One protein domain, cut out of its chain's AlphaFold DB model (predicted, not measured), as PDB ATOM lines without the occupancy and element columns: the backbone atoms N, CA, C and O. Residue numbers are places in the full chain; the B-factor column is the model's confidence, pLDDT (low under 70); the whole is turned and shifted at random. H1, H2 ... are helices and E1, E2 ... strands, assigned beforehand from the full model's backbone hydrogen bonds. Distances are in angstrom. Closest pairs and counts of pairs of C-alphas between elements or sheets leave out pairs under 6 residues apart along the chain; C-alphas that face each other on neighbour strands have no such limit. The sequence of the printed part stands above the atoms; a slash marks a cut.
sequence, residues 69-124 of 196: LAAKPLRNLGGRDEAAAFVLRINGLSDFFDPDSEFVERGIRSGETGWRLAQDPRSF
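Overview. This is residues 69 to 124 of the 196 residues of the protein "Alpha/beta hydrolase" of Geodermatophilaceae bacterium (UniProt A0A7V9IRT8). The longest helix, H1, packs on a small hairpin of two strands, E1 and E2, and short H2 crosses beside it; short H3 lies away from H1. The 56 printed residues hold H1, H2, E1, E2 and H3 in that order, an antiparallel sheet E1 - E2, class mixed. The whole is compact, radius of gyration of the C-alphas 10.9 A, spanning 29 by 24 by 15 A.

Along the chain. Find C-alpha 80 at (-24.878, -21.636, 37.722); from there H1 runs to residue 91, 16.6 A. Next come H2, residues 102 to 107, 8.8 A; E1, 108 to 111, 10.0 A; E2, 114 to 117, 10.6 A; and H3, 121 to 124, 5.8 A, ending at C-alpha 124, (-7.269, -7.721, 44.095).

Arrangement. H1, with residues 84 to 88 alone, touches H2, about perpendicular at 79 degrees; the closest C-alphas, of Ala 84 and Val 104, are 6.0 A apart. In the hairpin E1 and E2, at 148 degrees, find N 109 and O 116 within hydrogen-bond range, 2.8 A. The closest C-alphas of H1 and E2, of Arg 80 and Trp 115, are 6.0 A apart. H3 is apart from H1, H2 and E1. H1 and H2 have every O i to N i+4 pair within hydrogen-bond range; H3 is too short for one.

Size, cuts and confidence. The C-alphas farthest apart, of Asp 95 and Glu 112, stand at 30.2 A. The printed part has no cut and no long link, and no printed residue is under 70 in pLDDT.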
ATOM      1  N   LEU A  69      -3.495 -12.607  41.097       93.56
ATOM      2  CA  LEU A  69      -4.952 -12.761  41.029       93.56
ATOM      3  C   LEU A  69      -5.607 -11.641  40.217       93.56
ATOM      4  O   LEU A  69      -6.515 -11.927  39.438       93.56
ATOM      5  N   ALA A  70      -5.121 -10.407  40.347       94.94
ATOM      6  CA  ALA A  70      -5.639  -9.242  39.643       94.94
ATOM      7  C   ALA A  70      -5.455  -9.323  38.125       94.94
ATOM      8  O   ALA A  70      -6.322  -8.884  37.370       94.94
ATOM      9  N   ALA A  71      -4.356  -9.934  37.679       94.38
ATOM     10  CA  ALA A  71      -4.058 -10.141  36.267       94.38
ATOM     11  C   ALA A  71      -4.838 -11.306  35.628       94.38
ATOM     12  O   ALA A  71      -4.770 -11.491  34.409       94.38
ATOM     13  N   LYS A  72      -5.557 -12.127  36.411       91.75
ATOM     14  CA  LYS A  72      -6.284 -13.274  35.854       91.75
ATOM     15  C   LYS A  72      -7.460 -12.802  34.996       91.75
ATOM     16  O   LYS A  72      -8.248 -11.968  35.445       91.75
ATOM     17  N   PRO A  73      -7.647 -13.384  33.798       87.62
ATOM     18  CA  PRO A  73      -8.863 -13.151  33.036       87.62
ATOM     19  C   PRO A  73     -10.076 -13.654  33.825       87.62
ATOM     20  O   PRO A  73      -9.970 -14.576  34.642       87.62
ATOM     21  N   LEU A  74     -11.245 -13.070  33.546       87.50
ATOM     22  CA  LEU A  74     -12.500 -13.544  34.117       87.50
ATOM     23  C   LEU A  74     -12.678 -15.029  33.795       87.50
ATOM     24  O   LEU A  74     -12.718 -15.432  32.632       87.50
ATOM     25  N   ARG A  75     -12.784 -15.843  34.846       87.38
ATOM     26  CA  ARG A  75     -13.032 -17.271  34.697       87.38
ATOM     27  C   ARG A  75     -14.476 -17.482  34.262       87.38
ATOM     28  O   ARG A  75     -15.396 -17.075  34.968       87.38
ATOM     29  N   ASN A  76     -14.640 -18.155  33.132       89.88
ATOM     30  CA  ASN A  76     -15.925 -18.669  32.695       89.88
ATOM     31  C   ASN A  76     -16.174 -20.043  33.334       89.88
ATOM     32  O   ASN A  76     -15.283 -20.896  33.346       89.88
ATOM     33  N   LEU A  77     -17.362 -20.225  33.893       91.94
ATOM     34  CA  LEU A  77     -17.838 -21.419  34.583       91.94
ATOM     35  C   LEU A  77     -18.993 -22.000  33.767       91.94
ATOM     36  O   LEU A  77     -19.800 -21.262  33.194       91.94
ATOM     37  N   GLY A  78     -19.052 -23.327  33.688       86.56
ATOM     38  CA  GLY A  78     -19.940 -24.050  32.780       86.56
ATOM     39  C   GLY A  78     -21.422 -23.925  33.132       86.56
ATOM     40  O   GLY A  78     -22.269 -24.120  32.266       86.56
ATOM     41  N   GLY A  79     -21.748 -23.563  34.375       94.00
ATOM     42  CA  GLY A  79     -23.126 -23.415  34.827       94.00
ATOM     43  C   GLY A  79     -23.258 -22.665  36.148       94.00
ATOM     44  O   GLY A  79     -22.273 -22.413  36.847       94.00
ATOM     45  N   ARG A  80     -24.508 -22.334  36.486       96.00
ATOM     46  CA  ARG A  80     -24.878 -21.636  37.722       96.00
ATOM     47  C   ARG A  80     -24.391 -22.382  38.961       96.00
ATOM     48  O   ARG A  80     -23.739 -21.775  39.799       96.00
ATOM     49  N   ASP A  81     -24.631 -23.688  39.039       96.44
ATOM     50  CA  ASP A  81     -24.278 -24.492  40.218       96.44
ATOM     51  C   ASP A  81     -22.760 -24.578  40.424       96.44
ATOM     52  O   ASP A  81     -22.275 -24.510  41.553       96.44
ATOM     53  N   GLU A  82     -21.984 -24.636  39.332       95.81
ATOM     54  CA  GLU A  82     -20.524 -24.531  39.411       95.81
ATOM     55  C   GLU A  82     -20.110 -23.154  39.949       95.81
ATOM     56  O   GLU A  82     -19.232 -23.067  40.807       95.81
ATOM     57  N   ALA A  83     -20.752 -22.077  39.487       96.50
ATOM     58  CA  ALA A  83     -20.492 -20.726  39.974       96.50
ATOM     59  C   ALA A  83     -20.868 -20.537  41.445       96.50
ATOM     60  O   ALA A  83     -20.089 -19.938  42.188       96.50
ATOM     61  N   ALA A  84     -21.998 -21.095  41.876       97.31
ATOM     62  CA  ALA A  84     -22.462 -21.094  43.256       97.31
ATOM     63  C   ALA A  84     -21.476 -21.829  44.180       97.31
ATOM     64  O   ALA A  84     -20.976 -21.266  45.155       97.31
ATOM     65  N   ALA A  85     -21.090 -23.058  43.824       96.12
ATOM     66  CA  ALA A  85     -20.092 -23.811  44.578       96.12
ATOM     67  C   ALA A  85     -18.727 -23.101  44.592       96.12
ATOM     68  O   ALA A  85     -18.028 -23.079  45.610       96.12
ATOM     69  N   PHE A  86     -18.334 -22.492  43.467       95.50
ATOM     70  CA  PHE A  86     -17.067 -21.781  43.356       95.50
ATOM     71  C   PHE A  86     -17.035 -20.518  44.223       95.50
ATOM     72  O   PHE A  86     -16.056 -20.335  44.944       95.50
ATOM     73  N   VAL A  87     -18.087 -19.686  44.208       95.81
ATOM     74  CA  VAL A  87     -18.139 -18.450  45.006       95.81
ATOM     75  C   VAL A  87     -18.125 -18.747  46.501       95.81
ATOM     76  O   VAL A  87     -17.377 -18.102  47.235       95.81
ATOM     77  N   LEU A  88     -18.865 -19.762  46.952       96.69
ATOM     78  CA  LEU A  88     -18.860 -20.170  48.355       96.69
ATOM     79  C   LEU A  88     -17.474 -20.643  48.784       96.69
ATOM     80  O   LEU A  88     -16.949 -20.199  49.804       96.69
ATOM     81  N   ARG A  89     -16.834 -21.485  47.969       95.62
ATOM     82  CA  ARG A  89     -15.519 -22.033  48.296       95.62
ATOM     83  C   ARG A  89     -14.442 -20.956  48.393       95.62
ATOM     84  O   ARG A  89     -13.652 -20.987  49.330       95.62
ATOM     85  N   ILE A  90     -14.374 -20.025  47.438       92.06
ATOM     86  CA  ILE A  90     -13.300 -19.016  47.439       92.06
ATOM     87  C   ILE A  90     -13.461 -17.964  48.543       92.06
ATOM     88  O   ILE A  90     -12.469 -17.360  48.934       92.06
ATOM     89  N   ASN A  91     -14.681 -17.768  49.049       92.00
ATOM     90  CA  ASN A  91     -14.958 -16.865  50.164       92.00
ATOM     91  C   ASN A  91     -14.938 -17.588  51.525       92.00
ATOM     92  O   ASN A  91     -15.121 -16.944  52.552       92.00
ATOM     93  N   GLY A  92     -14.721 -18.911  51.561       93.25
ATOM     94  CA  GLY A  92     -14.755 -19.693  52.803       93.25
ATOM     95  C   GLY A  92     -16.152 -19.758  53.430       93.25
ATOM     96  O   GLY A  92     -16.288 -19.659  54.646       93.25
ATOM     97  N   LEU A  93     -17.186 -19.863  52.592       95.44
ATOM     98  CA  LEU A  93     -18.600 -19.767  52.969       95.44
ATOM     99  C   LEU A  93     -19.409 -21.046  52.705       95.44
ATOM    100  O   LEU A  93     -20.616 -21.060  52.934       95.44
ATOM    101  N   SER A  94     -18.760 -22.120  52.242       95.25
ATOM    102  CA  SER A  94     -19.413 -23.388  51.874       95.25
ATOM    103  C   SER A  94     -20.242 -24.019  52.992       95.25
ATOM    104  O   SER A  94     -21.253 -24.639  52.692       95.25
ATOM    105  N   ASP A  95     -19.849 -23.830  54.251       94.38
ATOM    106  CA  ASP A  95     -20.549 -24.404  55.407       94.38
ATOM    107  C   ASP A  95     -21.627 -23.469  55.989       94.38
ATOM    108  O   ASP A  95     -22.308 -23.834  56.945       94.38
ATOM    109  N   PHE A  96     -21.782 -22.258  55.439       93.62
ATOM    110  CA  PHE A  96     -22.631 -21.206  56.014       93.62
ATOM    111  C   PHE A  96     -23.844 -20.840  55.165       93.62
ATOM    112  O   PHE A  96     -24.831 -20.336  55.697       93.62
ATOM    113  N   PHE A  97     -23.785 -21.065  53.854       96.19
ATOM    114  CA  PHE A  97     -24.846 -20.664  52.939       96.19
ATOM    115  C   PHE A  97     -25.238 -21.797  52.006       96.19
ATOM    116  O   PHE A  97     -24.391 -22.504  51.461       96.19
ATOM    117  N   ASP A  98     -26.544 -21.896  51.771       95.94
ATOM    118  CA  ASP A  98     -27.094 -22.716  50.704       95.94
ATOM    119  C   ASP A  98     -26.641 -22.153  49.336       95.94
ATOM    120  O   ASP A  98     -26.722 -20.929  49.132       95.94
ATOM    121  N   PRO A  99     -26.168 -22.998  48.396       96.31
ATOM    122  CA  PRO A  99     -25.903 -22.601  47.014       96.31
ATOM    123  C   PRO A  99     -27.064 -21.860  46.338       96.31
ATOM    124  O   PRO A  99     -26.811 -21.047  45.454       96.31
ATOM    125  N   ASP A 100     -28.309 -22.086  46.759       95.62
ATOM    126  CA  ASP A 100     -29.532 -21.465  46.234       95.62
ATOM    127  C   ASP A 100     -29.952 -20.184  46.974       95.62
ATOM    128  O   ASP A 100     -30.990 -19.590  46.680       95.62
ATOM    129  N   SER A 101     -29.138 -19.712  47.920       96.06
ATOM    130  CA  SER A 101     -29.425 -18.491  48.675       96.06
ATOM    131  C   SER A 101     -29.285 -17.213  47.840       96.06
ATOM    132  O   SER A 101     -28.442 -17.091  46.948       96.06
ATOM    133  N   GLU A 102     -30.049 -16.182  48.211       93.69
ATOM    134  CA  GLU A 102     -29.961 -14.856  47.582       93.69
ATOM    135  C   GLU A 102     -28.554 -14.239  47.705       93.69
ATOM    136  O   GLU A 102     -28.100 -13.501  46.828       93.69
ATOM    137  N   PHE A 103     -27.827 -14.565  48.778       91.12
ATOM    138  CA  PHE A 103     -26.433 -14.166  48.946       91.12
ATOM    139  C   PHE A 103     -25.555 -14.693  47.801       91.12
ATOM    140  O   PHE A 103     -24.797 -13.929  47.196       91.12
ATOM    141  N   VAL A 104     -25.693 -15.979  47.464       96.12
ATOM    142  CA  VAL A 104     -24.933 -16.610  46.379       96.12
ATOM    143  C   VAL A 104     -25.309 -16.014  45.027       96.12
ATOM    144  O   VAL A 104     -24.413 -15.691  44.246       96.12
ATOM    145  N   GLU A 105     -26.596 -15.759  44.787       95.25
ATOM    146  CA  GLU A 105     -27.070 -15.096  43.563       95.25
ATOM    147  C   GLU A 105     -26.421 -13.719  43.359       95.25
ATOM    148  O   GLU A 105     -25.983 -13.367  42.260       95.25
ATOM    149  N   ARG A 106     -26.245 -12.941  44.435       93.88
ATOM    150  CA  ARG A 106     -25.529 -11.654  44.371       93.88
ATOM    151  C   ARG A 106     -24.038 -11.821  44.061       93.88
ATOM    152  O   ARG A 106     -23.448 -10.896  43.492       93.88
ATOM    153  N   GLY A 107     -23.451 -12.973  44.376       94.69
ATOM    154  CA  GLY A 107     -22.043 -13.313  44.158       94.69
ATOM    155  C   GLY A 107     -21.701 -13.828  42.755       94.69
ATOM    156  O   GLY A 107     -20.517 -13.882  42.410       94.69
ATOM    157  N   ILE A 108     -22.693 -14.155  41.921       96.00
ATOM    158  CA  ILE A 108     -22.493 -14.718  40.575       96.00
ATOM    159  C   ILE A 108     -23.206 -13.901  39.493       96.00
ATOM    160  O   ILE A 108     -24.095 -13.097  39.762       96.00
ATOM    161  N   ARG A 109     -22.782 -14.044  38.237       93.88
ATOM    162  CA  ARG A 109     -23.392 -13.384  37.075       93.88
ATOM    163  C   ARG A 109     -23.489 -14.363  35.914       93.88
ATOM    164  O   ARG A 109     -22.498 -15.011  35.578       93.88
ATOM    165  N   SER A 110     -24.646 -14.399  35.265       93.62
ATOM    166  CA  SER A 110     -24.809 -15.001  33.943       93.62
ATOM    167  C   SER A 110     -24.287 -14.049  32.864       93.62
ATOM    168  O   SER A 110     -24.537 -12.842  32.922       93.62
ATOM    169  N   GLY A 111     -23.588 -14.577  31.866       82.69
ATOM    170  CA  GLY A 111     -23.153 -13.861  30.669       82.69
ATOM    171  C   GLY A 111     -23.332 -14.713  29.412       82.69
ATOM    172  O   GLY A 111     -23.700 -15.882  29.490       82.69
ATOM    173  N   GLU A 112     -23.051 -14.127  28.249       79.62
ATOM    174  CA  GLU A 112     -23.249 -14.777  26.941       79.62
ATOM    175  C   GLU A 112     -22.478 -16.093  26.793       79.62
ATOM    176  O   GLU A 112     -22.943 -17.023  26.140       79.62
ATOM    177  N   THR A 113     -21.297 -16.178  27.405       81.56
ATOM    178  CA  THR A 113     -20.408 -17.337  27.291       81.56
ATOM    179  C   THR A 113     -20.533 -18.322  28.449       81.56
ATOM    180  O   THR A 113     -19.937 -19.394  28.375       81.56
ATOM    181  N   GLY A 114     -21.304 -18.004  29.493       90.88
ATOM    182  CA  GLY A 114     -21.467 -18.852  30.673       90.88
ATOM    183  C   GLY A 114     -21.607 -18.055  31.967       90.88
ATOM    184  O   GLY A 114     -22.064 -16.912  31.972       90.88
ATOM    185  N   TRP A 115     -21.242 -18.677  33.084       95.44
ATOM    186  CA  TRP A 115     -21.359 -18.083  34.413       95.44
ATOM    187  C   TRP A 115     -20.012 -17.590  34.918       95.44
ATOM    188  O   TRP A 115     -18.962 -18.141  34.609       95.44
ATOM    189  N   ARG A 116     -20.023 -16.541  35.730       93.88
ATOM    190  CA  ARG A 116     -18.812 -16.010  36.361       93.88
ATOM    191  C   ARG A 116     -19.112 -15.481  37.746       93.88
ATOM    192  O   ARG A 116     -20.267 -15.270  38.111       93.88
ATOM    193  N   LEU A 117     -18.057 -15.196  38.493       94.31
ATOM    194  CA  LEU A 117     -18.186 -14.426  39.721       94.31
ATOM    195  C   LEU A 117     -18.564 -12.973  39.415       94.31
ATOM    196  O   LEU A 117     -18.165 -12.397  38.395       94.31
ATOM    197  N   ALA A 118     -19.336 -12.383  40.321       93.06
ATOM    198  CA  ALA A 118     -19.661 -10.964  40.304       93.06
ATOM    199  C   ALA A 118     -18.438 -10.095  40.618       93.06
ATOM    200  O   ALA A 118     -18.346  -8.973  40.119       93.06
ATOM    201  N   GLN A 119     -17.512 -10.624  41.421       91.25
ATOM    202  CA  GLN A 119     -16.255  -9.972  41.756       91.25
ATOM    203  C   GLN A 119     -15.391  -9.785  40.504       91.25
ATOM    204  O   GLN A 119     -15.187 -10.709  39.717       91.25
ATOM    205  N   ASP A 120     -14.885  -8.569  40.337       92.12
ATOM    206  CA  ASP A 120     -13.920  -8.217  39.307       92.12
ATOM    207  C   ASP A 120     -12.506  -8.513  39.829       92.12
ATOM    208  O   ASP A 120     -12.110  -7.908  40.825       92.12
ATOM    209  N   PRO A 121     -11.728  -9.407  39.189       92.31
ATOM    210  CA  PRO A 121     -10.388  -9.760  39.645       92.31
ATOM    211  C   PRO A 121      -9.479  -8.550  39.843       92.31
ATOM    212  O   PRO A 121      -8.669  -8.555  40.765       92.31
ATOM    213  N   ARG A 122      -9.660  -7.479  39.057       94.19
ATOM    214  CA  ARG A 122      -8.869  -6.245  39.172       94.19
ATOM    215  C   ARG A 122      -8.939  -5.623  40.570       94.19
ATOM    216  O   ARG A 122      -8.007  -4.927  40.954       94.19
ATOM    217  N   SER A 123      -9.983  -5.916  41.355       92.94
ATOM    218  CA  SER A 123     -10.092  -5.456  42.742       92.94
ATOM    219  C   SER A 123      -9.014  -6.041  43.664       92.94
ATOM    220  O   SER A 123      -8.715  -5.442  44.689       92.94
ATOM    221  N   PHE A 124      -8.403  -7.185  43.328       92.56
ATOM    222  CA  PHE A 124      -7.269  -7.721  44.095       92.56
ATOM    223  C   PHE A 124      -6.020  -6.836  43.979       92.56
ATOM    224  O   PHE A 124      -5.209  -6.811  44.899       92.56
TER     225      PHE A 124